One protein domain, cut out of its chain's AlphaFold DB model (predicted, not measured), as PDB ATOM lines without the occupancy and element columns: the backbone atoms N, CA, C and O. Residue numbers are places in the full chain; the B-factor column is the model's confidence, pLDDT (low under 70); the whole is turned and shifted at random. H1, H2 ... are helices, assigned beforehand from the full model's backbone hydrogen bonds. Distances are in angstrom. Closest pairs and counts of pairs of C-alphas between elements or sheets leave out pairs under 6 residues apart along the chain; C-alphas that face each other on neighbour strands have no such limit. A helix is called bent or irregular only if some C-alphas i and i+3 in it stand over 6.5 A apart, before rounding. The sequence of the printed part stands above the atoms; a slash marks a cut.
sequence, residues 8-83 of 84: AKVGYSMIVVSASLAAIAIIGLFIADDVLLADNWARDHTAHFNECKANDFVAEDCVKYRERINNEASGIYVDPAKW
ATOM      1  N   ALA A   8      -4.032 -17.554 -64.375       72.69
ATOM      2  CA  ALA A   8      -3.824 -18.785 -65.138       72.69
ATOM      3  C   ALA A   8      -2.715 -19.668 -64.538       72.69
ATOM      4  O   ALA A   8      -2.855 -20.886 -64.456       72.69
ATOM      5  N   LYS A   9      -1.630 -19.054 -64.049       72.44
ATOM      6  CA  LYS A   9      -0.496 -19.766 -63.445       72.44
ATOM      7  C   LYS A   9      -0.889 -20.446 -62.130       72.44
ATOM      8  O   LYS A   9      -0.486 -21.580 -61.894       72.44
ATOM      9  N   VAL A  10      -1.708 -19.775 -61.318       80.38
ATOM     10  CA  VAL A  10      -2.261 -20.334 -60.071       80.38
ATOM     11  C   VAL A  10      -3.225 -21.493 -60.364       80.38
ATOM     12  O   VAL A  10      -3.224 -22.502 -59.656       80.38
ATOM     13  N   GLY A  11      -4.003 -21.396 -61.448       82.94
ATOM     14  CA  GLY A  11      -4.868 -22.481 -61.915       82.94
ATOM     15  C   GLY A  11      -4.082 -23.739 -62.294       82.94
ATOM     16  O   GLY A  11      -4.385 -24.825 -61.801       82.94
ATOM     17  N   TYR A  12      -3.017 -23.599 -63.089       89.31
ATOM     18  CA  TYR A  12      -2.177 -24.740 -63.469       89.31
ATOM     19  C   TYR A  12      -1.512 -25.417 -62.268       89.31
ATOM     20  O   TYR A  12      -1.476 -26.645 -62.211       89.31
ATOM     21  N   SER A  13      -1.048 -24.658 -61.268       88.00
ATOM     22  CA  SER A  13      -0.481 -25.268 -60.060       88.00
ATOM     23  C   SER A  13      -1.513 -26.078 -59.271       88.00
ATOM     24  O   SER A  13      -1.187 -27.154 -58.777       88.00
ATOM     25  N   MET A  14      -2.765 -25.617 -59.191       93.25
ATOM     26  CA  MET A  14      -3.834 -26.368 -58.519       93.25
ATOM     27  C   MET A  14      -4.208 -27.657 -59.259       93.25
ATOM     28  O   MET A  14      -4.482 -28.673 -58.617       93.25
ATOM     29  N   ILE A  15      -4.154 -27.660 -60.594       94.62
ATOM     30  CA  ILE A  15      -4.346 -28.881 -61.393       94.62
ATOM     31  C   ILE A  15      -3.234 -29.894 -61.100       94.62
ATOM     32  O   ILE A  15      -3.514 -31.066 -60.875       94.62
ATOM     33  N   VAL A  16      -1.975 -29.457 -61.038       95.94
ATOM     34  CA  VAL A  16      -0.849 -30.360 -60.742       95.94
ATOM     35  C   VAL A  16      -0.958 -30.948 -59.331       95.94
ATOM     36  O   VAL A  16      -0.772 -32.151 -59.148       95.94
ATOM     37  N   VAL A  17      -1.309 -30.133 -58.331       96.25
ATOM     38  CA  VAL A  17      -1.502 -30.603 -56.947       96.25
ATOM     39  C   VAL A  17      -2.638 -31.627 -56.863       96.25
ATOM     40  O   VAL A  17      -2.458 -32.698 -56.284       96.25
ATOM     41  N   SER A  18      -3.788 -31.337 -57.475       96.81
ATOM     42  CA  SER A  18      -4.930 -32.261 -57.482       96.81
ATOM     43  C   SER A  18      -4.637 -33.554 -58.247       96.81
ATOM     44  O   SER A  18      -4.974 -34.630 -57.758       96.81
ATOM     45  N   ALA A  19      -3.932 -33.487 -59.380       97.44
ATOM     46  CA  ALA A  19      -3.474 -34.670 -60.107       97.44
ATOM     47  C   ALA A  19      -2.528 -35.539 -59.261       97.44
ATOM     48  O   ALA A  19      -2.636 -36.764 -59.273       97.44
ATOM     49  N   SER A  20      -1.643 -34.913 -58.479       97.38
ATOM     50  CA  SER A  20      -0.712 -35.620 -57.591       97.38
ATOM     51  C   SER A  20      -1.455 -36.357 -56.472       97.38
ATOM     52  O   SER A  20      -1.173 -37.521 -56.198       97.38
ATOM     53  N   LEU A  21      -2.460 -35.711 -55.871       97.06
ATOM     54  CA  LEU A  21      -3.335 -36.327 -54.868       97.06
ATOM     55  C   LEU A  21      -4.146 -37.491 -55.451       97.06
ATOM     56  O   LEU A  21      -4.231 -38.547 -54.826       97.06
ATOM     57  N   ALA A  22      -4.697 -37.329 -56.656       97.88
ATOM     58  CA  ALA A  22      -5.432 -38.392 -57.337       97.88
ATOM     59  C   ALA A  22      -4.537 -39.609 -57.633       97.88
ATOM     60  O   ALA A  22      -4.955 -40.742 -57.410       97.88
ATOM     61  N   ALA A  23      -3.292 -39.388 -58.066       97.69
ATOM     62  CA  ALA A  23      -2.334 -40.468 -58.296       97.69
ATOM     63  C   ALA A  23      -2.029 -41.256 -57.009       97.69
ATOM     64  O   ALA A  23      -2.058 -42.485 -57.024       97.69
ATOM     65  N   ILE A  24      -1.804 -40.567 -55.884       95.69
ATOM     66  CA  ILE A  24      -1.572 -41.215 -54.581       95.69
ATOM     67  C   ILE A  24      -2.807 -42.009 -54.134       95.69
ATOM     68  O   ILE A  24      -2.665 -43.132 -53.654       95.69
ATOM     69  N   ALA A  25      -4.016 -41.474 -54.330       95.44
ATOM     70  CA  ALA A  25      -5.252 -42.183 -54.002       95.44
ATOM     71  C   ALA A  25      -5.411 -43.482 -54.811       95.44
ATOM     72  O   ALA A  25      -5.774 -44.512 -54.250       95.44
ATOM     73  N   ILE A  26      -5.082 -43.456 -56.107       96.38
ATOM     74  CA  ILE A  26      -5.094 -44.650 -56.964       96.38
ATOM     75  C   ILE A  26      -4.083 -45.688 -56.465       96.38
ATOM     76  O   ILE A  26      -4.437 -46.857 -56.340       96.38
ATOM     77  N   ILE A  27      -2.854 -45.278 -56.128       93.88
ATOM     78  CA  ILE A  27      -1.849 -46.182 -55.537       93.88
ATOM     79  C   ILE A  27      -2.390 -46.810 -54.247       93.88
ATOM     80  O   ILE A  27      -2.268 -48.018 -54.067       93.88
ATOM     81  N   GLY A  28      -3.041 -46.012 -53.397       90.50
ATOM     82  CA  GLY A  28      -3.694 -46.475 -52.173       90.50
ATOM     83  C   GLY A  28      -4.713 -47.589 -52.416       90.50
ATOM     84  O   GLY A  28      -4.713 -48.565 -51.676       90.50
ATOM     85  N   LEU A  29      -5.527 -47.491 -53.473       91.94
ATOM     86  CA  LEU A  29      -6.485 -48.542 -53.842       91.94
ATOM     87  C   LEU A  29      -5.796 -49.853 -54.247       91.94
ATOM     88  O   LEU A  29      -6.310 -50.919 -53.931       91.94
ATOM     89  N   PHE A  30      -4.640 -49.787 -54.912       91.12
ATOM     90  CA  PHE A  30      -3.893 -50.981 -55.324       91.12
ATOM     91  C   PHE A  30      -3.183 -51.700 -54.171       91.12
ATOM     92  O   PHE A  30      -2.934 -52.896 -54.277       91.12
ATOM     93  N   ILE A  31      -2.843 -50.993 -53.089       91.38
ATOM     94  CA  ILE A  31      -2.185 -51.576 -51.905       91.38
ATOM     95  C   ILE A  31      -3.154 -51.818 -50.737       91.38
ATOM     96  O   ILE A  31      -2.728 -52.276 -49.682       91.38
ATOM     97  N   ALA A  32      -4.444 -51.511 -50.909       83.94
ATOM     98  CA  ALA A  32      -5.441 -51.527 -49.836       83.94
ATOM     99  C   ALA A  32      -5.701 -52.920 -49.240       83.94
ATOM    100  O   ALA A  32      -6.112 -53.012 -48.084       83.94
ATOM    101  N   ASP A  33      -5.461 -53.984 -50.009       88.50
ATOM    102  CA  ASP A  33      -5.679 -55.362 -49.556       88.50
ATOM    103  C   ASP A  33      -4.717 -55.767 -48.425       88.50
ATOM    104  O   ASP A  33      -5.058 -56.622 -47.606       88.50
ATOM    105  N   ASP A  34      -3.543 -55.129 -48.333       90.00
ATOM    106  CA  ASP A  34      -2.579 -55.353 -47.255       90.00
ATOM    107  C   ASP A  34      -2.509 -54.138 -46.318       90.00
ATOM    108  O   ASP A  34      -1.645 -53.263 -46.413       90.00
ATOM    109  N   VAL A  35      -3.430 -54.109 -45.351       86.19
ATOM    110  CA  VAL A  35      -3.490 -53.083 -44.291       86.19
ATOM    111  C   VAL A  35      -2.213 -53.063 -43.438       86.19
ATOM    112  O   VAL A  35      -1.902 -52.055 -42.803       86.19
ATOM    113  N   LEU A  36      -1.454 -54.163 -43.426       91.31
ATOM    114  CA  LEU A  36      -0.212 -54.303 -42.677       91.31
ATOM    115  C   LEU A  36       1.028 -54.163 -43.562       91.31
ATOM    116  O   LEU A  36       2.124 -54.376 -43.060       91.31
ATOM    117  N   LEU A  37       0.904 -53.748 -44.827       91.50
ATOM    118  CA  LEU A  37       2.027 -53.685 -45.768       91.50
ATOM    119  C   LEU A  37       3.225 -52.911 -45.203       91.50
ATOM    120  O   LEU A  37       4.360 -53.384 -45.226       91.50
ATOM    121  N   ALA A  38       2.959 -51.731 -44.638       90.25
ATOM    122  CA  ALA A  38       3.994 -50.900 -44.033       90.25
ATOM    123  C   ALA A  38       4.621 -51.545 -42.780       90.25
ATOM    124  O   ALA A  38       5.830 -51.430 -42.579       90.25
ATOM    125  N   ASP A  39       3.824 -52.238 -41.958       94.69
ATOM    126  CA  ASP A  39       4.318 -52.955 -40.774       94.69
ATOM    127  C   ASP A  39       5.169 -54.164 -41.182       94.69
ATOM    128  O   ASP A  39       6.280 -54.348 -40.687       94.69
ATOM    129  N   ASN A  40       4.697 -54.935 -42.162       95.12
ATOM    130  CA  ASN A  40       5.396 -56.081 -42.731       95.12
ATOM    131  C   ASN A  40       6.760 -55.669 -43.300       95.12
ATOM    132  O   ASN A  40       7.763 -56.298 -42.972       95.12
ATOM    133  N   TRP A  41       6.835 -54.578 -44.070       95.38
ATOM    134  CA  TRP A  41       8.110 -54.050 -44.570       95.38
ATOM    135  C   TRP A  41       9.050 -53.603 -43.452       95.38
ATOM    136  O   TRP A  41      10.240 -53.916 -43.481       95.38
ATOM    137  N   ALA A  42       8.541 -52.900 -42.438       95.44
ATOM    138  CA  ALA A  42       9.363 -52.482 -41.304       95.44
ATOM    139  C   ALA A  42       9.933 -53.689 -40.535       95.44
ATOM    140  O   ALA A  42      11.106 -53.692 -40.142       95.44
ATOM    141  N   ARG A  43       9.123 -54.738 -40.351       96.31
ATOM    142  CA  ARG A  43       9.527 -55.987 -39.696       96.31
ATOM    143  C   ARG A  43      10.545 -56.759 -40.522       96.31
ATOM    144  O   ARG A  43      11.540 -57.197 -39.952       96.31
ATOM    145  N   ASP A  44      10.345 -56.861 -41.831       96.38
ATOM    146  CA  ASP A  44      11.274 -57.515 -42.755       96.38
ATOM    147  C   ASP A  44      12.646 -56.823 -42.765       96.38
ATOM    148  O   ASP A  44      13.683 -57.452 -42.562       96.38
ATOM    149  N   HIS A  45      12.670 -55.491 -42.846       94.12
ATOM    150  CA  HIS A  45      13.915 -54.726 -42.751       94.12
ATOM    151  C   HIS A  45      14.635 -54.908 -41.414       94.12
ATOM    152  O   HIS A  45      15.870 -54.927 -41.373       94.12
ATOM    153  N   THR A  46      13.879 -55.044 -40.326       95.12
ATOM    154  CA  THR A  46      14.435 -55.312 -38.997       95.12
ATOM    155  C   THR A  46      14.994 -56.732 -38.907       95.12
ATOM    156  O   THR A  46      16.083 -56.923 -38.368       95.12
ATOM    157  N   ALA A  47      14.288 -57.724 -39.455       96.38
ATOM    158  CA  ALA A  47      14.746 -59.109 -39.515       96.38
ATOM    159  C   ALA A  47      16.053 -59.217 -40.310       96.38
ATOM    160  O   ALA A  47      17.058 -59.666 -39.762       96.38
ATOM    161  N   HIS A  48      16.082 -58.663 -41.522       95.12
ATOM    162  CA  HIS A  48      17.274 -58.610 -42.367       95.12
ATOM    163  C   HIS A  48      18.451 -57.902 -41.674       95.12
ATOM    164  O   HIS A  48      19.591 -58.358 -41.721       95.12
ATOM    165  N   PHE A  49      18.202 -56.793 -40.968       94.88
ATOM    166  CA  PHE A  49      19.251 -56.130 -40.191       94.88
ATOM    167  C   PHE A  49      19.818 -57.028 -39.081       94.88
ATOM    168  O   PHE A  49      21.030 -57.048 -38.866       94.88
ATOM    169  N   ASN A  50      18.967 -57.778 -38.380       94.19
ATOM    170  CA  ASN A  50      19.401 -58.688 -37.321       94.19
ATOM    171  C   ASN A  50      20.193 -59.881 -37.869       94.19
ATOM    172  O   ASN A  50      21.176 -60.287 -37.250       94.19
ATOM    173  N   GLU A  51      19.818 -60.400 -39.037       94.62
ATOM    174  CA  GLU A  51      20.583 -61.425 -39.756       94.62
ATOM    175  C   GLU A  51      21.971 -60.905 -40.141       94.62
ATOM    176  O   GLU A  51      22.986 -61.532 -39.831       94.62
ATOM    177  N   CYS A  52      22.034 -59.701 -40.714       94.38
ATOM    178  CA  CYS A  52      23.294 -59.026 -41.004       94.38
ATOM    179  C   CYS A  52      24.145 -58.827 -39.745       94.38
ATOM    180  O   CYS A  52      25.353 -59.062 -39.770       94.38
ATOM    181  N   LYS A  53      23.524 -58.427 -38.633       93.31
ATOM    182  CA  LYS A  53      24.205 -58.222 -37.353       93.31
ATOM    183  C   LYS A  53      24.806 -59.515 -36.802       93.31
ATOM    184  O   LYS A  53      25.899 -59.469 -36.248       93.31
ATOM    185  N   ALA A  54      24.128 -60.652 -36.958       93.31
ATOM    186  CA  ALA A  54      24.630 -61.949 -36.501       93.31
ATOM    187  C   ALA A  54      25.917 -62.381 -37.228       93.31
ATOM    188  O   ALA A  54      26.749 -63.068 -36.641       93.31
ATOM    189  N   ASN A  55      26.096 -61.930 -38.473       90.12
ATOM    190  CA  ASN A  55      27.255 -62.228 -39.316       90.12
ATOM    191  C   ASN A  55      28.215 -61.036 -39.457       90.12
ATOM    192  O   ASN A  55      28.903 -60.927 -40.472       90.12
ATOM    193  N   ASP A  56      28.240 -60.109 -38.491       92.88
ATOM    194  CA  ASP A  56      29.126 -58.934 -38.498       92.88
ATOM    195  C   ASP A  56      29.049 -58.104 -39.796       92.88
ATOM    196  O   ASP A  56      30.014 -57.475 -40.223       92.88
ATOM    197  N   PHE A  57      27.884 -58.082 -40.447       93.69
ATOM    198  CA  PHE A  57      27.621 -57.363 -41.694       93.69
ATOM    199  C   PHE A  57      28.562 -57.742 -42.853       93.69
ATOM    200  O   PHE A  57      28.774 -56.927 -43.751       93.69
ATOM    201  N   VAL A  58      29.123 -58.958 -42.859       92.12
ATOM    202  CA  VAL A  58      30.099 -59.428 -43.865       92.12
ATOM    203  C   VAL A  58      29.463 -59.700 -45.233       92.12
ATOM    204  O   VAL A  58      30.101 -59.451 -46.254       92.12
ATOM    205  N   ALA A  59      28.205 -60.146 -45.270       90.25
ATOM    206  CA  ALA A  59      27.499 -60.418 -46.521       90.25
ATOM    207  C   ALA A  59      27.315 -59.150 -47.386       90.25
ATOM    208  O   ALA A  59      27.328 -58.021 -46.886       90.25
ATOM    209  N   GLU A  60      27.196 -59.339 -48.704       89.00
ATOM    210  CA  GLU A  60      27.164 -58.252 -49.695       89.00
ATOM    211  C   GLU A  60      25.899 -57.380 -49.575       89.00
ATOM    212  O   GLU A  60      25.957 -56.152 -49.637       89.00
ATOM    213  N   ASP A  61      24.758 -58.000 -49.293       89.88
ATOM    214  CA  ASP A  61      23.468 -57.353 -49.023       89.88
ATOM    215  C   ASP A  61      23.451 -56.512 -47.729       89.88
ATOM    216  O   ASP A  61      22.619 -55.606 -47.563       89.88
ATOM    217  N   CYS A  62      24.413 -56.746 -46.834       93.25
ATOM    218  CA  CYS A  62      24.596 -56.015 -45.584       93.25
ATOM    219  C   CYS A  62      25.478 -54.762 -45.713       93.25
ATOM    220  O   CYS A  62      25.536 -53.964 -44.771       93.25
ATOM    221  N   VAL A  63      26.135 -54.540 -46.860       92.50
ATOM    222  CA  VAL A  63      27.062 -53.409 -47.084       92.50
ATOM    223  C   VAL A  63      26.394 -52.063 -46.795       92.50
ATOM    224  O   VAL A  63      27.003 -51.194 -46.171       92.50
ATOM    225  N   LYS A  64      25.107 -51.923 -47.139       91.06
ATOM    226  CA  LYS A  64      24.301 -50.709 -46.912       91.06
ATOM    227  C   LYS A  64      24.232 -50.249 -45.448       91.06
ATOM    228  O   LYS A  64      23.914 -49.090 -45.188       91.06
ATOM    229  N   TYR A  65      24.492 -51.139 -44.488       92.56
ATOM    230  CA  TYR A  65      24.458 -50.813 -43.061       92.56
ATOM    231  C   TYR A  65      25.824 -50.401 -42.501       92.56
ATOM    232  O   TYR A  65      25.865 -49.735 -41.468       92.56
ATOM    233  N   ARG A  66      26.931 -50.747 -43.173       91.69
ATOM    234  CA  ARG A  66      28.303 -50.558 -42.664       91.69
ATOM    235  C   ARG A  66      28.646 -49.090 -42.403       91.69
ATOM    236  O   ARG A  66      29.318 -48.785 -41.427       91.69
ATOM    237  N   GLU A  67      28.124 -48.178 -43.221       89.62
ATOM    238  CA  GLU A  67      28.326 -46.728 -43.059       89.62
ATOM    239  C   GLU A  67      27.599 -46.141 -41.839       89.62
ATOM    240  O   GLU A  67      27.919 -45.044 -41.387       89.62
ATOM    241  N   ARG A  68      26.599 -46.854 -41.309       89.50
ATOM    242  CA  ARG A  68      25.740 -46.389 -40.210       89.50
ATOM    243  C   ARG A  68      26.092 -47.017 -38.862       89.50
ATOM    244  O   ARG A  68      25.483 -46.645 -37.861       89.50
ATOM    245  N   ILE A  69      27.056 -47.935 -38.826       92.25
ATOM    246  CA  ILE A  69      27.564 -48.595 -37.612       92.25
ATOM    247  C   ILE A  69      28.972 -48.079 -37.268       92.25
ATOM    248  O   ILE A  69      29.454 -47.139 -37.899       92.25
ATOM    249  N   ASN A  70      29.627 -48.640 -36.247       92.38
ATOM    250  CA  ASN A  70      30.947 -48.208 -35.761       92.38
ATOM    251  C   ASN A  70      30.996 -46.745 -35.300       92.38
ATOM    252  O   ASN A  70      32.027 -46.079 -35.372       92.38
ATOM    253  N   ASN A  71      29.871 -46.247 -34.803       92.44
ATOM    254  CA  ASN A  71      29.752 -44.930 -34.197       92.44
ATOM    255  C   ASN A  71      28.959 -45.027 -32.891       92.44
ATOM    256  O   ASN A  71      28.196 -45.974 -32.678       92.44
ATOM    257  N   GLU A  72      29.113 -44.016 -32.043       93.31
ATOM    258  CA  GLU A  72      28.472 -43.964 -30.729       93.31
ATOM    259  C   GLU A  72      26.941 -44.050 -30.813       93.31
ATOM    260  O   GLU A  72      26.329 -44.786 -30.044       93.31
ATOM    261  N   ALA A  73      26.326 -43.386 -31.799       90.62
ATOM    262  CA  ALA A  73      24.874 -43.379 -31.972       90.62
ATOM    263  C   ALA A  73      24.299 -44.774 -32.280       90.62
ATOM    264  O   ALA A  73      23.187 -45.094 -31.867       90.62
ATOM    265  N   SER A  74      25.055 -45.610 -32.994       89.38
ATOM    266  CA  SER A  74      24.652 -46.974 -33.339       89.38
ATOM    267  C   SER A  74      24.851 -47.977 -32.200       89.38
ATOM    268  O   SER A  74      24.151 -48.986 -32.154       89.38
ATOM    269  N   GLY A  75      25.830 -47.743 -31.314       91.44
ATOM    270  CA  GLY A  75      26.217 -48.681 -30.254       91.44
ATOM    271  C   GLY A  75      26.698 -50.057 -30.746       91.44
ATOM    272  O   GLY A  75      26.812 -50.984 -29.946       91.44
ATOM    273  N   ILE A  76      26.956 -50.217 -32.048       91.19
ATOM    274  CA  ILE A  76      27.389 -51.468 -32.678       91.19
ATOM    275  C   ILE A  76      28.815 -51.276 -33.182       91.19
ATOM    276  O   ILE A  76      29.066 -50.394 -34.004       91.19
ATOM    277  N   TYR A  77      29.723 -52.126 -32.706       92.38
ATOM    278  CA  TYR A  77      31.139 -52.084 -33.054       92.38
ATOM    279  C   TYR A  77      31.575 -53.417 -33.656       92.38
ATOM    280  O   TYR A  77      31.544 -54.451 -32.992       92.38
ATOM    281  N   VAL A  78      31.978 -53.372 -34.920       92.69
ATOM    282  CA  VAL A  78      32.427 -54.502 -35.729       92.69
ATOM    283  C   VAL A  78      33.788 -54.160 -36.320       92.69
ATOM    284  O   VAL A  78      33.992 -53.055 -36.823       92.69
ATOM    285  N   ASP A  79      34.716 -55.114 -36.274       92.25
ATOM    286  CA  ASP A  79      36.050 -54.957 -36.853       92.25
ATOM    287  C   ASP A  79      35.974 -54.842 -38.391       92.25
ATOM    288  O   ASP A  79      35.597 -55.818 -39.054       92.25
ATOM    289  N   PRO A  80      36.374 -53.700 -38.989       89.12
ATOM    290  CA  PRO A  80      36.358 -53.513 -40.438       89.12
ATOM    291  C   PRO A  80      37.250 -54.497 -41.205       89.12
ATOM    292  O   PRO A  80      37.074 -54.663 -42.412       89.12
ATOM    293  N   ALA A  81      38.207 -55.161 -40.548       89.25
ATOM    294  CA  ALA A  81      39.019 -56.195 -41.182       89.25
ATOM    295  C   ALA A  81      38.186 -57.399 -41.657       89.25
ATOM    296  O   ALA A  81      38.594 -58.063 -42.607       89.25
ATOM    297  N   LYS A  82      37.013 -57.649 -41.056       86.50
ATOM    298  CA  LYS A  82      36.097 -58.736 -41.445       86.50
ATOM    299  C   LYS A  82      35.342 -58.475 -42.751       86.50
ATOM    300  O   LYS A  82      34.723 -59.385 -43.284       86.50
ATOM    301  N   TRP A  83      35.361 -57.242 -43.248       87.94
ATOM    302  CA  TRP A  83      34.631 -56.820 -44.448       87.94
ATOM    303  C   TRP A  83      35.455 -56.887 -45.736       87.94
ATOM    304  O   TRP A  83      34.967 -56.442 -46.778       87.94
TER     305      TRP A  83
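This is residues 8 to 83 of the 84 residues of an uncharacterized protein of Nitrosopumilus oxyclinae (UniProt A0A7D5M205). Two long helices, H1 and H2, meet near their ends at the link of residues 32 to 36 and make a wide, open L, and at the far end of H2 the short H3, the link of residues 67 to 79 and the four-residue H4 form a small head. Residues 8 to 47 stand free as a long arm. The printed part has 76 residues with four named helices, in the order H1, H2, H3, H4, and no named strand; its class is all helix. It is extended, with a radius of gyration of the C-alphas of 20.7 A, and the C-alphas span 61 by 33 by 22 A.

Start with H1, residues 8 to 31, which touches no helix. It is close to but not clearly touching H2, residues 37 to 54; their closest C-alphas, Ile 31 and Leu 37, are 7.7 A apart. Their lines stand at a steep tilt of 69.8 degrees, only just short of about perpendicular, and they run the same way. H2 only just touches H3, residues 60 to 66, with 3 pairs of C-alphas within 8 A and with residues 49 to 52 of H2 alone; the closest C-alphas, Cys 52 and Cys 62, are 5.6 A apart. Their lines are about perpendicular at 89 degrees, but H3 is irregular, with C-alphas 61 and 64 7.0 A apart, and its line is rough. H4, residues 80 to 83, is apart from H1, H2 and H3. Each O i to N i+4 pair is within hydrogen-bond range in H1 and H2; H3 has 0 of 3, beside 3 of 4 O i to N i+3 pairs, and H4 is too short for an i+4 pair.

Find C-alpha 8 at (-3.824, -18.785, -65.138); from there H1 runs 35.4 A to C-alpha 31. H2 begins at C-alpha 37, at (2.027, -53.685, -45.768), and runs 25.8 A. H3 measures 10.5 A and H4 5.5 A, ending at C-alpha 83, at (34.631, -56.820, -44.448).

The two C-alphas farthest apart, of Ala 8 and Ala 81, are 61.7 A apart. The printed part has no cut. The links H1 to H2 and H2 to H3 are tight, and H3 to H4, 13 residues, is long. The mean pLDDT of the printed part is 91.8, and no printed residue is under 70.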